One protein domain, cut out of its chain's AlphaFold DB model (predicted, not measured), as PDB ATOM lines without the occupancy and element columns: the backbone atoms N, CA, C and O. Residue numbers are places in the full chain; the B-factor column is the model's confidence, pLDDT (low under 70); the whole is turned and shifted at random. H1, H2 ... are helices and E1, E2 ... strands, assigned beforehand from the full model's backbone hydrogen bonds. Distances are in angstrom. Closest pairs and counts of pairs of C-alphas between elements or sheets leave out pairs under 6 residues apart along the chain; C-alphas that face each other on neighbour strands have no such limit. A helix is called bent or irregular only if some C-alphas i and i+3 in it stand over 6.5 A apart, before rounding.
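Overview. This is residues 6 to 148 of the 153 residues of an uncharacterized protein of Sinorhizobium fredii (strain USDA 257) (UniProt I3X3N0). A long, kinked helix, H2, runs through the middle, with three helices packed around it: H1 folds back along it, H4 runs along another side, and H6 crosses it at a steep angle. H5 folds back beside H6 as the other half of a helical hairpin; the short helix H3 and strand E1 are near one end of the body, tiny H7 is close to H2, and residues 29 to 34 stick out. The printed part has 143 residues, with seven named helices and one named strand in the order H1, H2, E1, H3, H4, H5, H6, H7, and is mostly helix. It is compact, with a radius of gyration of the C-alphas of 15.0 A and spans of 48 by 33 by 31 A.

Along the chain. H2, residues 31 to 52, is 31.7 A long and has a kink of 46 degrees near residue 38; it is irregular, with C-alphas 32 and 35 7.3 A apart. H4, residues 74 to 95, is 30.8 A long. H1, residues 9 to 26, is 25.7 A long and begins at C-alpha 9 (-25.071, 49.278, 19.119). H5 is residues 108 to 120, 19.0 A, and H6 residues 123 to 132, 14.9 A. The short elements are E1, residues 55 to 57, H3, residues 69 to 72, and H7, residues 145 to 148, which ends at C-alpha 148 (-28.542, 38.913, -10.525).

Arrangement. H2 is the hub and touches H1, H4 and H6. H1 and H2 form a hairpin at a shallow tilt of 31 degrees, opposite ways, closest at the C-alphas of Ala 15 and Glu 48, 5.0 A apart. H4 touches H2 at a shallow tilt of 19 degrees, opposite ways, closest at the C-alphas of Pro 42 and Cys 83, 5.7 A. H6 touches residues 40 to 50 of H2 at a steep tilt of 58 degrees, closest at the C-alphas of Ser 43 and Ala 126, 4.0 A. H5 and H6 form a hairpin at a shallow tilt of 22 degrees, closest at the C-alphas of Ala 118 and Tyr 124, 5.3 A. H3 touches H5, the C-alphas of Ala 69 and Leu 108 being 5.4 A apart; it only just touches H4, with 3 pairs of C-alphas within 8 A, and only at the corner. H7 is close to H2 but not clearly touching, closest at the C-alphas of Phe 40 and Phe 145, 6.9 A. E1 pairs with no named strand, but its residues 55 to 56 pair antiparallel with residues 6 to 7. H1 and H4 are apart. Every O i to N i+4 pair is within hydrogen-bond range in H1, H4 and H5, against 13 of 18 in H2 and 5 of 6 in H6; H3 and H7 are too short for such a pair.

Size, cuts and confidence. The two C-alphas farthest apart are those of Lys 30 and Gln 62, at 48.2 A. The printed part has no cut. The links E1 to H3, H4 to H5 and H6 to H7 are long. The mean pLDDT of the printed part is 92.9, and residues 60 to 63 are under 70.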
ATOM      1  N   GLN A   6     -14.512  49.282  19.038       95.94
ATOM      2  CA  GLN A   6     -15.676  49.909  19.633       95.94
ATOM      3  C   GLN A   6     -16.865  49.649  18.714       95.94
ATOM      4  O   GLN A   6     -16.746  49.808  17.498       95.94
ATOM      5  N   ILE A   7     -17.988  49.239  19.296       96.81
ATOM      6  CA  ILE A   7     -19.225  48.944  18.575       96.81
ATOM      7  C   ILE A   7     -20.268  49.983  18.979       96.81
ATOM      8  O   ILE A   7     -20.515  50.201  20.163       96.81
ATOM      9  N   ASP A   8     -20.872  50.624  17.988       98.19
ATOM     10  CA  ASP A   8     -22.068  51.443  18.142       98.19
ATOM     11  C   ASP A   8     -23.296  50.539  17.970       98.19
ATOM     12  O   ASP A   8     -23.659  50.138  16.859       98.19
ATOM     13  N   GLU A   9     -23.924  50.189  19.092       97.62
ATOM     14  CA  GLU A   9     -25.071  49.278  19.119       97.62
ATOM     15  C   GLU A   9     -26.281  49.818  18.346       97.62
ATOM     16  O   GLU A   9     -27.026  49.044  17.746       97.62
ATOM     17  N   LEU A  10     -26.467  51.143  18.300       98.06
ATOM     18  CA  LEU A  10     -27.580  51.753  17.570       98.06
ATOM     19  C   LEU A  10     -27.374  51.635  16.061       98.06
ATOM     20  O   LEU A  10     -28.311  51.282  15.341       98.06
ATOM     21  N   LYS A  11     -26.156  51.896  15.573       98.38
ATOM     22  CA  LYS A  11     -25.793  51.649  14.167       98.38
ATOM     23  C   LYS A  11     -25.935  50.177  13.809       98.38
ATOM     24  O   LYS A  11     -26.493  49.855  12.763       98.38
ATOM     25  N   LEU A  12     -25.481  49.288  14.695       98.31
ATOM     26  CA  LEU A  12     -25.575  47.849  14.477       98.31
ATOM     27  C   LEU A  12     -27.039  47.421  14.339       98.31
ATOM     28  O   LEU A  12     -27.410  46.801  13.344       98.31
ATOM     29  N   ALA A  13     -27.893  47.821  15.283       98.12
ATOM     30  CA  ALA A  13     -29.320  47.530  15.241       98.12
ATOM     31  C   ALA A  13     -29.983  48.070  13.962       98.12
ATOM     32  O   ALA A  13     -30.779  47.366  13.336       98.12
ATOM     33  N   ARG A  14     -29.631  49.288  13.525       98.31
ATOM     34  CA  ARG A  14     -30.135  49.847  12.259       98.31
ATOM     35  C   ARG A  14     -29.732  49.008  11.051       98.31
ATOM     36  O   ARG A  14     -30.600  48.749  10.219       98.31
ATOM     37  N   ALA A  15     -28.478  48.560  10.972       98.06
ATOM     38  CA  ALA A  15     -28.008  47.706   9.882       98.06
ATOM     39  C   ALA A  15     -28.815  46.399   9.805       98.06
ATOM     40  O   ALA A  15     -29.317  46.044   8.740       98.06
ATOM     41  N   PHE A  16     -29.044  45.731  10.942       97.69
ATOM     42  CA  PHE A  16     -29.863  44.511  10.989       97.69
ATOM     43  C   PHE A  16     -31.319  44.754  10.576       97.69
ATOM     44  O   PHE A  16     -31.871  43.988   9.787       97.69
ATOM     45  N   VAL A  17     -31.950  45.825  11.068       98.25
ATOM     46  CA  VAL A  17     -33.343  46.152  10.715       98.25
ATOM     47  C   VAL A  17     -33.479  46.473   9.226       98.25
ATOM     48  O   VAL A  17     -34.450  46.052   8.597       98.25
ATOM     49  N   ARG A  18     -32.529  47.212   8.642       97.88
ATOM     50  CA  ARG A  18     -32.527  47.492   7.199       97.88
ATOM     51  C   ARG A  18     -32.288  46.234   6.378       97.88
ATOM     52  O   ARG A  18     -33.023  45.995   5.425       97.88
ATOM     53  N   CYS A  19     -31.350  45.392   6.802       97.56
ATOM     54  CA  CYS A  19     -31.085  44.114   6.156       97.56
ATOM     55  C   CYS A  19     -32.338  43.230   6.133       97.56
ATOM     56  O   CYS A  19     -32.720  42.742   5.071       97.56
ATOM     57  N   LEU A  20     -33.040  43.097   7.266       97.06
ATOM     58  CA  LEU A  20     -34.282  42.326   7.342       97.06
ATOM     59  C   LEU A  20     -35.332  42.847   6.352       97.06
ATOM     60  O   LEU A  20     -35.897  42.063   5.592       97.06
ATOM     61  N   LYS A  21     -35.537  44.169   6.297       97.69
ATOM     62  CA  LYS A  21     -36.457  44.789   5.331       97.69
ATOM     63  C   LYS A  21     -36.054  44.495   3.883       97.69
ATOM     64  O   LYS A  21     -36.915  44.150   3.078       97.69
ATOM     65  N   ASN A  22     -34.767  44.587   3.550       96.38
ATOM     66  CA  ASN A  22     -34.275  44.288   2.202       96.38
ATOM     67  C   ASN A  22     -34.470  42.810   1.840       96.38
ATOM     68  O   ASN A  22     -34.883  42.501   0.724       96.38
ATOM     69  N   ILE A  23     -34.215  41.896   2.779       96.00
ATOM     70  CA  ILE A  23     -34.446  40.459   2.595       96.00
ATOM     71  C   ILE A  23     -35.932  40.187   2.339       96.00
ATOM     72  O   ILE A  23     -36.269  39.455   1.411       96.00
ATOM     73  N   GLU A  24     -36.830  40.787   3.119       96.12
ATOM     74  CA  GLU A  24     -38.276  40.621   2.939       96.12
ATOM     75  C   GLU A  24     -38.751  41.126   1.573       96.12
ATOM     76  O   GLU A  24     -39.513  40.435   0.896       96.12
ATOM     77  N   GLN A  25     -38.259  42.288   1.136       96.31
ATOM     78  CA  GLN A  25     -38.610  42.885  -0.156       96.31
ATOM     79  C   GLN A  25     -38.108  42.077  -1.357       96.31
ATOM     80  O   GLN A  25     -38.724  42.109  -2.421       96.31
ATOM     81  N   GLN A  26     -36.991  41.364  -1.204       95.94
ATOM     82  CA  GLN A  26     -36.359  40.606  -2.287       95.94
ATOM     83  C   GLN A  26     -36.660  39.106  -2.244       95.94
ATOM     84  O   GLN A  26     -36.185  38.355  -3.100       95.94
ATOM     85  N   ARG A  27     -37.453  38.658  -1.264       93.00
ATOM     86  CA  ARG A  27     -37.772  37.248  -1.064       93.00
ATOM     87  C   ARG A  27     -38.451  36.662  -2.309       93.00
ATOM     88  O   ARG A  27     -39.488  37.173  -2.736       93.00
ATOM     89  N   PRO A  28     -37.934  35.561  -2.881       93.12
ATOM     90  CA  PRO A  28     -38.560  34.954  -4.044       93.12
ATOM     91  C   PRO A  28     -39.913  34.330  -3.694       93.12
ATOM     92  O   PRO A  28     -40.076  33.688  -2.654       93.12
ATOM     93  N   ALA A  29     -40.874  34.444  -4.613       91.00
ATOM     94  CA  ALA A  29     -42.173  33.781  -4.490       91.00
ATOM     95  C   ALA A  29     -42.091  32.269  -4.771       91.00
ATOM     96  O   ALA A  29     -42.892  31.485  -4.258       91.00
ATOM     97  N   LYS A  30     -41.132  31.836  -5.602       92.06
ATOM     98  CA  LYS A  30     -40.989  30.433  -6.011       92.06
ATOM     99  C   LYS A  30     -40.043  29.687  -5.076       92.06
ATOM    100  O   LYS A  30     -38.893  30.077  -4.897       92.06
ATOM    101  N   LYS A  31     -40.487  28.533  -4.569       88.50
ATOM    102  CA  LYS A  31     -39.666  27.656  -3.710       88.50
ATOM    103  C   LYS A  31     -38.366  27.196  -4.377       88.50
ATOM    104  O   LYS A  31     -37.369  27.025  -3.686       88.50
ATOM    105  N   THR A  32     -38.365  27.034  -5.700       90.31
ATOM    106  CA  THR A  32     -37.186  26.630  -6.485       90.31
ATOM    107  C   THR A  32     -36.045  27.646  -6.424       90.31
ATOM    108  O   THR A  32     -34.907  27.286  -6.673       90.31
ATOM    109  N   GLU A  33     -36.333  28.901  -6.077       91.69
ATOM    110  CA  GLU A  33     -35.358  30.000  -6.023       91.69
ATOM    111  C   GLU A  33     -34.820  30.220  -4.601       91.69
ATOM    112  O   GLU A  33     -33.960  31.069  -4.382       91.69
ATOM    113  N   ARG A  34     -35.327  29.459  -3.617       90.12
ATOM    114  CA  ARG A  34     -34.984  29.642  -2.204       90.12
ATOM    115  C   ARG A  34     -33.490  29.454  -1.969       90.12
ATOM    116  O   ARG A  34     -32.898  30.297  -1.314       90.12
ATOM    117  N   ARG A  35     -32.884  28.393  -2.504       90.31
ATOM    118  CA  ARG A  35     -31.453  28.121  -2.302       90.31
ATOM    119  C   ARG A  35     -30.583  29.268  -2.820       90.31
ATOM    120  O   ARG A  35     -29.842  29.851  -2.042       90.31
ATOM    121  N   GLU A  36     -30.779  29.670  -4.075       91.44
ATOM    122  CA  GLU A  36     -30.075  30.817  -4.672       91.44
ATOM    123  C   GLU A  36     -30.257  32.112  -3.860       91.44
ATOM    124  O   GLU A  36     -29.358  32.947  -3.808       91.44
ATOM    125  N   PHE A  37     -31.422  32.305  -3.236       93.69
ATOM    126  CA  PHE A  37     -31.666  33.469  -2.388       93.69
ATOM    127  C   PHE A  37     -30.929  33.394  -1.045       93.69
ATOM    128  O   PHE A  37     -30.448  34.418  -0.571       93.69
ATOM    129  N   PHE A  38     -30.793  32.206  -0.446       91.75
ATOM    130  CA  PHE A  38     -29.972  32.006   0.756       91.75
ATOM    131  C   PHE A  38     -28.487  32.284   0.484       91.75
ATOM    132  O   PHE A  38     -27.812  32.844   1.339       91.75
ATOM    133  N   GLU A  39     -28.007  31.964  -0.718       91.81
ATOM    134  CA  GLU A  39     -26.653  32.301  -1.185       91.81
ATOM    135  C   GLU A  39     -26.465  33.815  -1.385       91.81
ATOM    136  O   GLU A  39     -25.379  34.350  -1.182       91.81
ATOM    137  N   PHE A  40     -27.534  34.527  -1.753       94.94
ATOM    138  CA  PHE A  40     -27.505  35.967  -2.007       94.94
ATOM    139  C   PHE A  40     -27.732  36.831  -0.757       94.94
ATOM    140  O   PHE A  40     -27.166  37.915  -0.641       94.94
ATOM    141  N   ALA A  41     -28.563  36.393   0.190       95.31
ATOM    142  CA  ALA A  41     -28.977  37.197   1.343       95.31
ATOM    143  C   ALA A  41     -27.821  37.780   2.193       95.31
ATOM    144  O   ALA A  41     -27.931  38.942   2.596       95.31
ATOM    145  N   PRO A  42     -26.692  37.076   2.431       96.12
ATOM    146  CA  PRO A  42     -25.546  37.642   3.149       96.12
ATOM    147  C   PRO A  42     -24.973  38.903   2.490       96.12
ATOM    148  O   PRO A  42     -24.451  39.780   3.179       96.12
ATOM    149  N   SER A  43     -25.102  39.030   1.165       96.81
ATOM    150  CA  SER A  43     -24.637  40.197   0.410       96.81
ATOM    151  C   SER A  43     -25.408  41.459   0.787       96.81
ATOM    152  O   SER A  43     -24.817  42.533   0.868       96.81
ATOM    153  N   LEU A  44     -26.703  41.324   1.094       97.44
ATOM    154  CA  LEU A  44     -27.524  42.429   1.594       97.44
ATOM    155  C   LEU A  44     -27.068  42.862   2.989       97.44
ATOM    156  O   LEU A  44     -26.952  44.056   3.249       97.44
ATOM    157  N   MET A  45     -26.750  41.902   3.862       97.81
ATOM    158  CA  MET A  45     -26.245  42.206   5.203       97.81
ATOM    159  C   MET A  45     -24.910  42.948   5.150       97.81
ATOM    160  O   MET A  45     -24.731  43.929   5.869       97.81
ATOM    161  N   LEU A  46     -23.986  42.517   4.284       98.25
ATOM    162  CA  LEU A  46     -22.704  43.202   4.150       98.25
ATOM    163  C   LEU A  46     -22.891  44.647   3.671       98.25
ATOM    164  O   LEU A  46     -22.297  45.544   4.259       98.25
ATOM    165  N   SER A  47     -23.742  44.893   2.671       97.62
ATOM    166  CA  SER A  47     -24.051  46.261   2.230       97.62
ATOM    167  C   SER A  47     -24.565  47.148   3.363       97.62
ATOM    168  O   SER A  47     -24.068  48.260   3.517       97.62
ATOM    169  N   GLU A  48     -25.473  46.657   4.208       98.12
ATOM    170  CA  GLU A  48     -25.992  47.442   5.338       98.12
ATOM    171  C   GLU A  48     -24.947  47.676   6.441       98.12
ATOM    172  O   GLU A  48     -24.879  48.765   7.015       98.12
ATOM    173  N   LEU A  49     -24.091  46.686   6.724       98.12
ATOM    174  CA  LEU A  49     -22.988  46.845   7.678       98.12
ATOM    175  C   LEU A  49     -21.955  47.862   7.196       98.12
ATOM    176  O   LEU A  49     -21.470  48.651   8.001       98.12
ATOM    177  N   ILE A  50     -21.626  47.855   5.903       97.88
ATOM    178  CA  ILE A  50     -20.698  48.826   5.318       97.88
ATOM    179  C   ILE A  50     -21.323  50.224   5.280       97.88
ATOM    180  O   ILE A  50     -20.633  51.194   5.581       97.88
ATOM    181  N   ALA A  51     -22.624  50.327   4.989       97.12
ATOM    182  CA  ALA A  51     -23.344  51.596   4.966       97.12
ATOM    183  C   ALA A  51     -23.422  52.271   6.343       97.12
ATOM    184  O   ALA A  51     -23.185  53.473   6.459       97.12
ATOM    185  N   GLU A  52     -23.751  51.524   7.401       97.69
ATOM    186  CA  GLU A  52     -23.817  52.088   8.756       97.69
ATOM    187  C   GLU A  52     -22.440  52.184   9.430       97.69
ATOM    188  O   GLU A  52     -22.232  53.059  10.277       97.69
ATOM    189  N   MET A  53     -21.514  51.286   9.072       97.12
ATOM    190  CA  MET A  53     -20.200  51.079   9.689       97.12
ATOM    191  C   MET A  53     -20.261  51.130  11.229       97.12
ATOM    192  O   MET A  53     -19.814  52.102  11.849       97.12
ATOM    193  N   PRO A  54     -20.860  50.110  11.878       97.50
ATOM    194  CA  PRO A  54     -21.127  50.148  13.314       97.50
ATOM    195  C   PRO A  54     -19.901  49.853  14.180       97.50
ATOM    196  O   PRO A  54     -19.973  50.006  15.395       97.50
ATOM    197  N   LEU A  55     -18.792  49.410  13.591       95.25
ATOM    198  CA  LEU A  55     -17.569  49.077  14.309       95.25
ATOM    199  C   LEU A  55     -16.418  49.986  13.886       95.25
ATOM    200  O   LEU A  55     -16.305  50.341  12.718       95.25
ATOM    201  N   VAL A  56     -15.559  50.335  14.841       94.94
ATOM    202  CA  VAL A  56     -14.346  51.135  14.612       94.94
ATOM    203  C   VAL A  56     -13.191  50.511  15.384       94.94
ATOM    204  O   VAL A  56     -13.317  50.236  16.581       94.94
ATOM    205  N   ALA A  57     -12.061  50.272  14.721       92.81
ATOM    206  CA  ALA A  57     -10.860  49.789  15.388       92.81
ATOM    207  C   ALA A  57     -10.278  50.880  16.303       92.81
ATOM    208  O   ALA A  57     -10.046  52.012  15.886       92.81
ATOM    209  N   THR A  58     -10.025  50.534  17.565       88.81
ATOM    210  CA  THR A  58      -9.538  51.471  18.602       88.81
ATOM    211  C   THR A  58      -8.079  51.256  18.979       88.81
ATOM    212  O   THR A  58      -7.465  52.127  19.591       88.81
ATOM    213  N   THR A  59      -7.498  50.112  18.617       78.94
ATOM    214  CA  THR A  59      -6.088  49.813  18.874       78.94
ATOM    215  C   THR A  59      -5.341  49.520  17.580       78.94
ATOM    216  O   THR A  59      -5.913  48.910  16.670       78.94
ATOM    217  N   PRO A  60      -4.040  49.860  17.515       65.44
ATOM    218  CA  PRO A  60      -3.163  49.394  16.452       65.44
ATOM    219  C   PRO A  60      -3.185  47.867  16.345       65.44
ATOM    220  O   PRO A  60      -3.363  47.154  17.336       65.44
ATOM    221  N   ARG A  61      -3.006  47.363  15.127       66.56
ATOM    222  CA  ARG A  61      -3.175  45.948  14.790       66.56
ATOM    223  C   ARG A  61      -1.945  45.173  15.239       66.56
ATOM    224  O   ARG A  61      -0.932  45.173  14.556       66.56
ATOM    225  N   GLN A  62      -2.021  44.516  16.393       62.97
ATOM    226  CA  GLN A  62      -0.847  43.854  16.974       62.97
ATOM    227  C   GLN A  62      -0.542  42.469  16.377       62.97
ATOM    228  O   GLN A  62       0.525  41.927  16.633       62.97
ATOM    229  N   GLN A  63      -1.471  41.865  15.628       69.00
ATOM    230  CA  GLN A  63      -1.352  40.464  15.177       69.00
ATOM    231  C   GLN A  63      -1.876  40.220  13.752       69.00
ATOM    232  O   GLN A  63      -2.184  39.083  13.400       69.00
ATOM    233  N   ALA A  64      -2.101  41.268  12.958       77.12
ATOM    234  CA  ALA A  64      -2.454  41.080  11.552       77.12
ATOM    235  C   ALA A  64      -1.167  40.846  10.749       77.12
ATOM    236  O   ALA A  64      -0.155  41.486  11.027       77.12
ATOM    237  N   ALA A  65      -1.200  39.936   9.773       81.81
ATOM    238  CA  ALA A  65      -0.075  39.760   8.862       81.81
ATOM    239  C   ALA A  65       0.141  41.050   8.057       81.81
ATOM    240  O   ALA A  65      -0.833  41.663   7.607       81.81
ATOM    241  N   HIS A  66       1.399  41.447   7.870       82.44
ATOM    242  CA  HIS A  66       1.714  42.624   7.069       82.44
ATOM    243  C   HIS A  66       1.226  42.455   5.625       82.44
ATOM    244  O   HIS A  66       1.412  41.400   5.021       82.44
ATOM    245  N   GLY A  67       0.584  43.488   5.084       85.12
ATOM    246  CA  GLY A  67      -0.012  43.483   3.748       85.12
ATOM    247  C   GLY A  67      -1.321  42.697   3.637       85.12
ATOM    248  O   GLY A  67      -1.805  42.483   2.529       85.12
ATOM    249  N   SER A  68      -1.918  42.261   4.748       90.00
ATOM    250  CA  SER A  68      -3.212  41.570   4.711       90.00
ATOM    251  C   SER A  68      -4.388  42.544   4.616       90.00
ATOM    252  O   SER A  68      -4.324  43.684   5.073       90.00
ATOM    253  N   ALA A  69      -5.525  42.070   4.111       92.00
ATOM    254  CA  ALA A  69      -6.790  42.804   4.147       92.00
ATOM    255  C   ALA A  69      -7.198  43.229   5.568       92.00
ATOM    256  O   ALA A  69      -7.620  44.361   5.814       92.00
ATOM    257  N   ALA A  70      -6.970  42.319   6.511       91.19
ATOM    258  CA  ALA A  70      -7.077  42.509   7.946       91.19
ATOM    259  C   ALA A  70      -6.220  43.667   8.482       91.19
ATOM    260  O   ALA A  70      -6.615  44.327   9.446       91.19
ATOM    261  N   GLU A  71      -5.059  43.924   7.867       90.25
ATOM    262  CA  GLU A  71      -4.147  45.040   8.153       90.25
ATOM    263  C   GLU A  71      -4.395  46.292   7.292       90.25
ATOM    264  O   GLU A  71      -4.004  47.398   7.657       90.25
ATOM    265  N   PHE A  72      -5.166  46.183   6.218       92.94
ATOM    266  CA  PHE A  72      -5.563  47.329   5.410       92.94
ATOM    267  C   PHE A  72      -6.853  47.988   5.913       92.94
ATOM    268  O   PHE A  72      -6.852  49.164   6.278       92.94
ATOM    269  N   TRP A  73      -7.934  47.221   6.056       94.38
ATOM    270  CA  TRP A  73      -9.254  47.722   6.446       94.38
ATOM    271  C   TRP A  73      -9.922  46.760   7.438       94.38
ATOM    272  O   TRP A  73     -10.638  45.841   7.044       94.38
ATOM    273  N   PRO A  74      -9.651  46.929   8.742       93.88
ATOM    274  CA  PRO A  74     -10.029  45.959   9.753       93.88
ATOM    275  C   PRO A  74     -11.545  45.940   9.958       93.88
ATOM    276  O   PRO A  74     -12.099  44.868  10.177       93.88
ATOM    277  N   GLU A  75     -12.225  47.085   9.831       95.44
ATOM    278  CA  GLU A  75     -13.679  47.136   9.947       95.44
ATOM    279  C   GLU A  75     -14.365  46.376   8.810       95.44
ATOM    280  O   GLU A  75     -15.183  45.491   9.060       95.44
ATOM    281  N   GLY A  76     -13.979  46.666   7.561       96.25
ATOM    282  CA  GLY A  76     -14.507  45.958   6.396       96.25
ATOM    283  C   GLY A  76     -14.203  44.464   6.450       96.25
ATOM    284  O   GLY A  76     -15.073  43.650   6.158       96.25
ATOM    285  N   TYR A  77     -13.004  44.080   6.898       95.38
ATOM    286  CA  TYR A  77     -12.645  42.672   7.043       95.38
ATOM    287  C   TYR A  77     -13.509  41.946   8.079       95.38
ATOM    288  O   TYR A  77     -13.981  40.836   7.822       95.38
ATOM    289  N   VAL A  78     -13.762  42.562   9.238       95.38
ATOM    290  CA  VAL A  78     -14.645  41.984  10.262       95.38
ATOM    291  C   VAL A  78     -16.080  41.876   9.749       95.38
ATOM    292  O   VAL A  78     -16.688  40.824   9.913       95.38
ATOM    293  N   ALA A  79     -16.606  42.905   9.080       97.31
ATOM    294  CA  ALA A  79     -17.950  42.854   8.502       97.31
ATOM    295  C   ALA A  79     -18.087  41.724   7.464       97.31
ATOM    296  O   ALA A  79     -19.033  40.937   7.522       97.31
ATOM    297  N   THR A  80     -17.113  41.587   6.559       97.25
ATOM    298  CA  THR A  80     -17.096  40.527   5.540       97.25
ATOM    299  C   THR A  80     -17.009  39.139   6.169       97.25
ATOM    300  O   THR A  80     -17.820  38.270   5.857       97.25
ATOM    301  N   THR A  81     -16.053  38.914   7.073       95.62
ATOM    302  CA  THR A  81     -15.856  37.596   7.702       95.62
ATOM    303  C   THR A  81     -17.006  37.205   8.626       95.62
ATOM    304  O   THR A  81     -17.365  36.029   8.676       95.62
ATOM    305  N   PHE A  82     -17.653  38.171   9.284       96.12
ATOM    306  CA  PHE A  82     -18.911  37.949   9.994       96.12
ATOM    307  C   PHE A  82     -19.994  37.409   9.049       96.12
ATOM    308  O   PHE A  82     -20.562  36.350   9.321       96.12
ATOM    309  N   CYS A  83     -20.236  38.076   7.914       97.25
ATOM    310  CA  CYS A  83     -21.227  37.625   6.934       97.25
ATOM    311  C   CYS A  83     -20.903  36.232   6.373       97.25
ATOM    312  O   CYS A  83     -21.806  35.406   6.263       97.25
ATOM    313  N   LEU A  84     -19.631  35.945   6.073       95.75
ATOM    314  CA  LEU A  84     -19.196  34.620   5.609       95.75
ATOM    315  C   LEU A  84     -19.414  33.533   6.665       95.75
ATOM    316  O   LEU A  84     -19.875  32.448   6.332       95.75
ATOM    317  N   THR A  85     -19.128  33.826   7.934       95.25
ATOM    318  CA  THR A  85     -19.291  32.867   9.038       95.25
ATOM    319  C   THR A  85     -20.764  32.531   9.262       95.25
ATOM    320  O   THR A  85     -21.130  31.361   9.359       95.25
ATOM    321  N   VAL A  86     -21.626  33.553   9.301       94.00
ATOM    322  CA  VAL A  86     -23.080  33.364   9.432       94.00
ATOM    323  C   VAL A  86     -23.630  32.596   8.231       94.00
ATOM    324  O   VAL A  86     -24.449  31.693   8.398       94.00
ATOM    325  N   TYR A  87     -23.159  32.918   7.025       94.56
ATOM    326  CA  TYR A  87     -23.539  32.217   5.806       94.56
ATOM    327  C   TYR A  87     -23.130  30.739   5.830       94.56
ATOM    328  O   TYR A  87     -23.985  29.886   5.609       94.56
ATOM    329  N   ALA A  88     -21.873  30.430   6.166       93.69
ATOM    330  CA  ALA A  88     -21.368  29.062   6.271       93.69
ATOM    331  C   ALA A  88     -22.229  28.217   7.219       93.69
ATOM    332  O   ALA A  88     -22.708  27.152   6.841       93.69
ATOM    333  N   ALA A  89     -22.492  28.743   8.420       93.25
ATOM    334  CA  ALA A  89     -23.329  28.072   9.410       93.25
ATOM    335  C   ALA A  89     -24.771  27.875   8.913       93.25
ATOM    336  O   ALA A  89     -25.370  26.826   9.134       93.25
ATOM    337  N   THR A  90     -25.326  28.865   8.209       91.75
ATOM    338  CA  THR A  90     -26.683  28.775   7.647       91.75
ATOM    339  C   THR A  90     -26.768  27.712   6.551       91.75
ATOM    340  O   THR A  90     -27.746  26.972   6.495       91.75
ATOM    341  N   ILE A  91     -25.762  27.625   5.676       93.06
ATOM    342  CA  ILE A  91     -25.736  26.644   4.586       93.06
ATOM    343  C   ILE A  91     -25.561  25.223   5.111       93.06
ATOM    344  O   ILE A  91     -26.278  24.328   4.660       93.06
ATOM    345  N   ASP A  92     -24.678  25.019   6.084       92.06
ATOM    346  CA  ASP A  92     -24.525  23.719   6.733       92.06
ATOM    347  C   ASP A  92     -25.835  23.282   7.415       92.06
ATOM    348  O   ASP A  92     -26.329  22.176   7.191       92.06
ATOM    349  N   GLN A  93     -26.483  24.189   8.152       91.12
ATOM    350  CA  GLN A  93     -27.737  23.889   8.845       91.12
ATOM    351  C   GLN A  93     -28.908  23.593   7.890       91.12
ATOM    352  O   GLN A  93     -29.688  22.676   8.143       91.12
ATOM    353  N   GLU A  94     -29.086  24.384   6.828       91.06
ATOM    354  CA  GLU A  94     -30.262  24.282   5.948       91.06
ATOM    355  C   GLU A  94     -30.072  23.283   4.798       91.06
ATOM    356  O   GLU A  94     -31.058  22.764   4.268       91.06
ATOM    357  N   PHE A  95     -28.826  23.030   4.383       90.25
ATOM    358  CA  PHE A  95     -28.517  22.248   3.184       90.25
ATOM    359  C   PHE A  95     -27.449  21.164   3.386       90.25
ATOM    360  O   PHE A  95     -27.205  20.428   2.429       90.25
ATOM    361  N   HIS A  96     -26.841  21.038   4.573       91.38
ATOM    362  CA  HIS A  96     -25.741  20.100   4.856       91.38
ATOM    363  C   HIS A  96     -24.611  20.197   3.824       91.38
ATOM    364  O   HIS A  96     -24.151  19.195   3.274       91.38
ATOM    365  N   ALA A  97     -24.230  21.433   3.502       88.31
ATOM    366  CA  ALA A  97     -23.225  21.741   2.500       88.31
ATOM    367  C   ALA A  97     -22.119  22.620   3.088       88.31
ATOM    368  O   ALA A  97     -22.351  23.433   3.979       88.31
ATOM    369  N   GLU A  98     -20.919  22.477   2.537       87.00
ATOM    370  CA  GLU A  98     -19.788  23.350   2.834       87.00
ATOM    371  C   GLU A  98     -19.745  24.515   1.841       87.00
ATOM    372  O   GLU A  98     -20.242  24.415   0.714       87.00
ATOM    373  N   ILE A  99     -19.153  25.631   2.266       89.31
ATOM    374  CA  ILE A  99     -18.929  26.787   1.398       89.31
ATOM    375  C   ILE A  99     -17.475  26.803   0.929       89.31
ATOM    376  O   ILE A  99     -16.556  26.584   1.717       89.31
ATOM    377  N   GLU A 100     -17.270  27.109  -0.346       88.44
ATOM    378  CA  GLU A 100     -15.948  27.401  -0.890       88.44
ATOM    379  C   GLU A 100     -15.761  28.922  -0.938       88.44
ATOM    380  O   GLU A 100     -16.647  29.654  -1.389       88.44
ATOM    381  N   ILE A 101     -14.627  29.398  -0.425       89.00
ATOM    382  CA  ILE A 101     -14.269  30.816  -0.416       89.00
ATOM    383  C   ILE A 101     -13.201  31.034  -1.487       89.00
ATOM    384  O   ILE A 101     -12.154  30.390  -1.468       89.00
ATOM    385  N   ASP A 102     -13.468  31.953  -2.409       90.50
ATOM    386  CA  ASP A 102     -12.548  32.323  -3.481       90.50
ATOM    387  C   ASP A 102     -11.312  33.061  -2.929       90.50
ATOM    388  O   ASP A 102     -11.396  33.840  -1.972       90.50
ATOM    389  N   GLN A 103     -10.160  32.866  -3.579       87.12
ATOM    390  CA  GLN A 103      -8.875  33.473  -3.201       87.12
ATOM    391  C   GLN A 103      -8.879  35.008  -3.251       87.12
ATOM    392  O   GLN A 103      -7.981  35.651  -2.708       87.12
ATOM    393  N   VAL A 104      -9.898  35.628  -3.854       88.38
ATOM    394  CA  VAL A 104     -10.120  37.078  -3.809       88.38
ATOM    395  C   VAL A 104     -10.144  37.638  -2.378       88.38
ATOM    396  O   VAL A 104      -9.818  38.809  -2.185       88.38
ATOM    397  N   ILE A 105     -10.493  36.828  -1.367       89.69
ATOM    398  CA  ILE A 105     -10.462  37.252   0.040       89.69
ATOM    399  C   ILE A 105      -9.036  37.538   0.544       89.69
ATOM    400  O   ILE A 105      -8.868  38.359   1.446       89.69
ATOM    401  N   ASP A 106      -8.021  36.927  -0.067       89.00
ATOM    402  CA  ASP A 106      -6.608  37.097   0.286       89.00
ATOM    403  C   ASP A 106      -5.900  38.144  -0.596       89.00
ATOM    404  O   ASP A 106      -4.797  38.594  -0.276       89.00
ATOM    405  N   ASP A 107      -6.537  38.597  -1.681       92.44
ATOM    406  CA  ASP A 107      -5.986  39.606  -2.590       92.44
ATOM    407  C   ASP A 107      -6.209  41.036  -2.075       92.44
ATOM    408  O   ASP A 107      -7.274  41.635  -2.256       92.44
ATOM    409  N   LEU A 108      -5.161  41.641  -1.505       93.88
ATOM    410  CA  LEU A 108      -5.190  43.019  -1.009       93.88
ATOM    411  C   LEU A 108      -5.670  44.037  -2.062       93.88
ATOM    412  O   LEU A 108      -6.336  45.012  -1.704       93.88
ATOM    413  N   ARG A 109      -5.379  43.838  -3.354       93.88
ATOM    414  CA  ARG A 109      -5.830  44.763  -4.406       93.88
ATOM    415  C   ARG A 109      -7.351  44.756  -4.535       93.88
ATOM    416  O   ARG A 109      -7.954  45.820  -4.670       93.88
ATOM    417  N   SER A 110      -7.970  43.584  -4.441       94.56
ATOM    418  CA  SER A 110      -9.428  43.458  -4.425       94.56
ATOM    419  C   SER A 110     -10.051  44.180  -3.225       94.56
ATOM    420  O   SER A 110     -11.105  44.796  -3.377       94.56
ATOM    421  N   TRP A 111      -9.381  44.200  -2.068       96.75
ATOM    422  CA  TRP A 111      -9.835  44.963  -0.896       96.75
ATOM    423  C   TRP A 111      -9.727  46.476  -1.062       96.75
ATOM    424  O   TRP A 111     -10.603  47.195  -0.581       96.75
ATOM    425  N   TRP A 112      -8.694  46.966  -1.749       95.94
ATOM    426  CA  TRP A 112      -8.594  48.382  -2.116       95.94
ATOM    427  C   TRP A 112      -9.778  48.810  -2.979       95.94
ATOM    428  O   TRP A 112     -10.504  49.723  -2.589       95.94
ATOM    429  N   SER A 113     -10.018  48.103  -4.088       94.75
ATOM    430  CA  SER A 113     -11.152  48.393  -4.972       94.75
ATOM    431  C   SER A 113     -12.489  48.244  -4.257       94.75
ATOM    432  O   SER A 113     -13.388  49.050  -4.463       94.75
ATOM    433  N   PHE A 114     -12.631  47.240  -3.386       96.31
ATOM    434  CA  PHE A 114     -13.832  47.099  -2.572       96.31
ATOM    435  C   PHE A 114     -14.054  48.335  -1.700       96.31
ATOM    436  O   PHE A 114     -15.118  48.940  -1.785       96.31
ATOM    437  N   ARG A 115     -13.066  48.738  -0.894       96.50
ATOM    438  CA  ARG A 115     -13.203  49.886   0.013       96.50
ATOM    439  C   ARG A 115     -13.527  51.181  -0.730       96.50
ATOM    440  O   ARG A 115     -14.363  51.944  -0.258       96.50
ATOM    441  N   GLU A 116     -12.857  51.418  -1.854       95.88
ATOM    442  CA  GLU A 116     -13.080  52.583  -2.711       95.88
ATOM    443  C   GLU A 116     -14.513  52.593  -3.258       95.88
ATOM    444  O   GLU A 116     -15.277  53.510  -2.959       95.88
ATOM    445  N   ASN A 117     -14.925  51.520  -3.934       94.75
ATOM    446  CA  ASN A 117     -16.249  51.429  -4.544       94.75
ATOM    447  C   ASN A 117     -17.378  51.469  -3.504       94.75
ATOM    448  O   ASN A 117     -18.405  52.093  -3.742       94.75
ATOM    449  N   ALA A 118     -17.208  50.833  -2.337       93.56
ATOM    450  CA  ALA A 118     -18.233  50.848  -1.288       93.56
ATOM    451  C   ALA A 118     -18.399  52.226  -0.629       93.56
ATOM    452  O   ALA A 118     -19.449  52.494  -0.047       93.56
ATOM    453  N   ASN A 119     -17.374  53.080  -0.698       92.44
ATOM    454  CA  ASN A 119     -17.460  54.462  -0.238       92.44
ATOM    455  C   ASN A 119     -18.249  55.345  -1.222       92.44
ATOM    456  O   ASN A 119     -18.841  56.335  -0.800       92.44
ATOM    457  N   GLU A 120     -18.271  54.987  -2.509       92.50
ATOM    458  CA  GLU A 120     -19.107  55.641  -3.525       92.50
ATOM    459  C   GLU A 120     -20.544  55.102  -3.514       92.50
ATOM    460  O   GLU A 120     -21.499  55.877  -3.452       92.50
ATOM    461  N   ASP A 121     -20.706  53.777  -3.528       94.69
ATOM    462  CA  ASP A 121     -21.992  53.095  -3.405       94.69
ATOM    463  C   ASP A 121     -21.854  51.795  -2.597       94.69
ATOM    464  O   ASP A 121     -21.257  50.798  -3.004       94.69
ATOM    465  N   THR A 122     -22.501  51.778  -1.437       93.75
ATOM    466  CA  THR A 122     -22.514  50.639  -0.507       93.75
ATOM    467  C   THR A 122     -23.078  49.346  -1.115       93.75
ATOM    468  O   THR A 122     -22.793  48.248  -0.619       93.75
ATOM    469  N   SER A 123     -23.831  49.427  -2.219       94.44
ATOM    470  CA  SER A 123     -24.316  48.263  -2.963       94.44
ATOM    471  C   SER A 123     -23.169  47.426  -3.554       94.44
ATOM    472  O   SER A 123     -23.305  46.206  -3.685       94.44
ATOM    473  N   TYR A 124     -21.992  48.018  -3.805       96.12
ATOM    474  CA  TYR A 124     -20.804  47.280  -4.250       96.12
ATOM    475  C   TYR A 124     -20.322  46.243  -3.234       96.12
ATOM    476  O   TYR A 124     -19.732  45.236  -3.632       96.12
ATOM    477  N   ALA A 125     -20.622  46.421  -1.944       96.88
ATOM    478  CA  ALA A 125     -20.314  45.420  -0.929       96.88
ATOM    479  C   ALA A 125     -21.062  44.100  -1.179       96.88
ATOM    480  O   ALA A 125     -20.476  43.023  -1.055       96.88
ATOM    481  N   ALA A 126     -22.317  44.169  -1.636       96.56
ATOM    482  CA  ALA A 126     -23.075  42.989  -2.029       96.56
ATOM    483  C   ALA A 126     -22.394  42.239  -3.184       96.56
ATOM    484  O   ALA A 126     -22.326  41.006  -3.175       96.56
ATOM    485  N   GLY A 127     -21.870  42.978  -4.167       95.69
ATOM    486  CA  GLY A 127     -21.143  42.418  -5.306       95.69
ATOM    487  C   GLY A 127     -19.797  41.805  -4.912       95.69
ATOM    488  O   GLY A 127     -19.456  40.716  -5.376       95.69
ATOM    489  N   PHE A 128     -19.062  42.451  -4.005       96.62
ATOM    490  CA  PHE A 128     -17.813  41.917  -3.464       96.62
ATOM    491  C   PHE A 128     -18.031  40.576  -2.757       96.62
ATOM    492  O   PHE A 128     -17.337  39.612  -3.074       96.62
ATOM    493  N   LEU A 129     -19.033  40.469  -1.875       96.62
ATOM    494  CA  LEU A 129     -19.311  39.206  -1.182       96.62
ATOM    495  C   LEU A 129     -19.710  38.088  -2.152       96.62
ATOM    496  O   LEU A 129     -19.277  36.954  -1.991       96.62
ATOM    497  N   GLN A 130     -20.484  38.407  -3.194       95.00
ATOM    498  CA  GLN A 130     -20.803  37.443  -4.250       95.00
ATOM    499  C   GLN A 130     -19.535  36.901  -4.916       95.00
ATOM    500  O   GLN A 130     -19.419  35.689  -5.077       95.00
ATOM    501  N   LYS A 131     -18.575  37.775  -5.245       94.62
ATOM    502  CA  LYS A 131     -17.285  37.377  -5.821       94.62
ATOM    503  C   LYS A 131     -16.475  36.496  -4.863       94.62
ATOM    504  O   LYS A 131     -15.922  35.497  -5.300       94.62
ATOM    505  N   VAL A 132     -16.450  36.830  -3.569       94.50
ATOM    506  CA  VAL A 132     -15.808  36.005  -2.523       94.50
ATOM    507  C   VAL A 132     -16.434  34.611  -2.436       94.50
ATOM    508  O   VAL A 132     -15.738  33.640  -2.172       94.50
ATOM    509  N   LEU A 133     -17.732  34.493  -2.707       92.75
ATOM    510  CA  LEU A 133     -18.456  33.222  -2.772       92.75
ATOM    511  C   LEU A 133     -18.400  32.562  -4.167       92.75
ATOM    512  O   LEU A 133     -19.258  31.742  -4.486       92.75
ATOM    513  N   GLY A 134     -17.468  32.967  -5.037       91.06
ATOM    514  CA  GLY A 134     -17.276  32.391  -6.375       91.06
ATOM    515  C   GLY A 134     -18.347  32.758  -7.413       91.06
ATOM    516  O   GLY A 134     -18.353  32.225  -8.522       91.06
ATOM    517  N   ASN A 135     -19.266  33.675  -7.096       90.44
ATOM    518  CA  ASN A 135     -20.319  34.102  -8.017       90.44
ATOM    519  C   ASN A 135     -19.849  35.241  -8.931       90.44
ATOM    520  O   ASN A 135     -19.000  36.056  -8.568       90.44
ATOM    521  N   LYS A 136     -20.489  35.371 -10.100       89.19
ATOM    522  CA  LYS A 136     -20.381  36.561 -10.958       89.19
ATOM    523  C   LYS A 136     -21.426  37.605 -10.530       89.19
ATOM    524  O   LYS A 136     -22.611  37.403 -10.802       89.19
ATOM    525  N   PRO A 137     -21.045  38.706  -9.860       91.44
ATOM    526  CA  PRO A 137     -21.999  39.738  -9.464       91.44
ATOM    527  C   PRO A 137     -22.512  40.540 -10.667       91.44
ATOM    528  O   PRO A 137     -21.777  40.837 -11.609       91.44
ATOM    529  N   ASN A 138     -23.773  40.971 -10.596       93.00
ATOM    530  CA  ASN A 138     -24.308  41.987 -11.497       93.00
ATOM    531  C   ASN A 138     -23.890  43.377 -10.997       93.00
ATOM    532  O   ASN A 138     -24.574  43.958 -10.163       93.00
ATOM    533  N   TRP A 139     -22.791  43.927 -11.512       91.75
ATOM    534  CA  TRP A 139     -22.275  45.228 -11.062       91.75
ATOM    535  C   TRP A 139     -23.188  46.427 -11.352       91.75
ATOM    536  O   TRP A 139     -23.000  47.469 -10.736       91.75
ATOM    537  N   ALA A 140     -24.177  46.301 -12.243       92.50
ATOM    538  CA  ALA A 140     -25.159  47.363 -12.465       92.50
ATOM    539  C   ALA A 140     -26.228  47.406 -11.361       92.50
ATOM    540  O   ALA A 140     -26.809  48.456 -11.101       92.50
ATOM    541  N   MET A 141     -26.520  46.261 -10.734       92.69
ATOM    542  CA  MET A 141     -27.498  46.133  -9.647       92.69
ATOM    543  C   MET A 141     -27.036  45.078  -8.622       92.69
ATOM    544  O   MET A 141     -27.690  44.040  -8.462       92.69
ATOM    545  N   PRO A 142     -25.909  45.302  -7.923       93.88
ATOM    546  CA  PRO A 142     -25.228  44.255  -7.151       93.88
ATOM    547  C   PRO A 142     -26.018  43.797  -5.922       93.88
ATOM    548  O   PRO A 142     -25.894  42.644  -5.512       93.88
ATOM    549  N   ALA A 143     -26.876  44.666  -5.379       95.38
ATOM    550  CA  ALA A 143     -27.759  44.382  -4.250       95.38
ATOM    551  C   ALA A 143     -29.196  43.986  -4.662       95.38
ATOM    552  O   ALA A 143     -30.097  44.021  -3.827       95.38
ATOM    553  N   ASN A 144     -29.432  43.591  -5.925       95.38
ATOM    554  CA  ASN A 144     -30.747  43.153  -6.408       95.38
ATOM    555  C   ASN A 144     -30.747  41.680  -6.862       95.38
ATOM    556  O   ASN A 144     -30.196  41.329  -7.910       95.38
ATOM    557  N   PHE A 145     -31.443  40.822  -6.114       94.75
ATOM    558  CA  PHE A 145     -31.521  39.384  -6.386       94.75
ATOM    559  C   PHE A 145     -32.132  39.057  -7.756       94.75
ATOM    560  O   PHE A 145     -31.622  38.216  -8.500       94.75
ATOM    561  N   ALA A 146     -33.227  39.733  -8.115       91.56
ATOM    562  CA  ALA A 146     -33.918  39.487  -9.376       91.56
ATOM    563  C   ALA A 146     -33.057  39.891 -10.583       91.56
ATOM    564  O   ALA A 146     -33.083  39.211 -11.608       91.56
ATOM    565  N   ALA A 147     -32.281  40.971 -10.458       89.44
ATOM    566  CA  ALA A 147     -31.345  41.417 -11.483       89.44
ATOM    567  C   ALA A 147     -30.146  40.469 -11.618       89.44
ATOM    568  O   ALA A 147     -29.740  40.186 -12.745       89.44
ATOM    569  N   ARG A 148     -29.622  39.920 -10.510       86.81
ATOM    570  CA  ARG A 148     -28.542  38.913 -10.525       86.81
ATOM    571  C   ARG A 148     -28.891  37.719 -11.410       86.81
ATOM    572  O   ARG A 148     -28.091  37.308 -12.236       86.81
TER     573      ARG A 148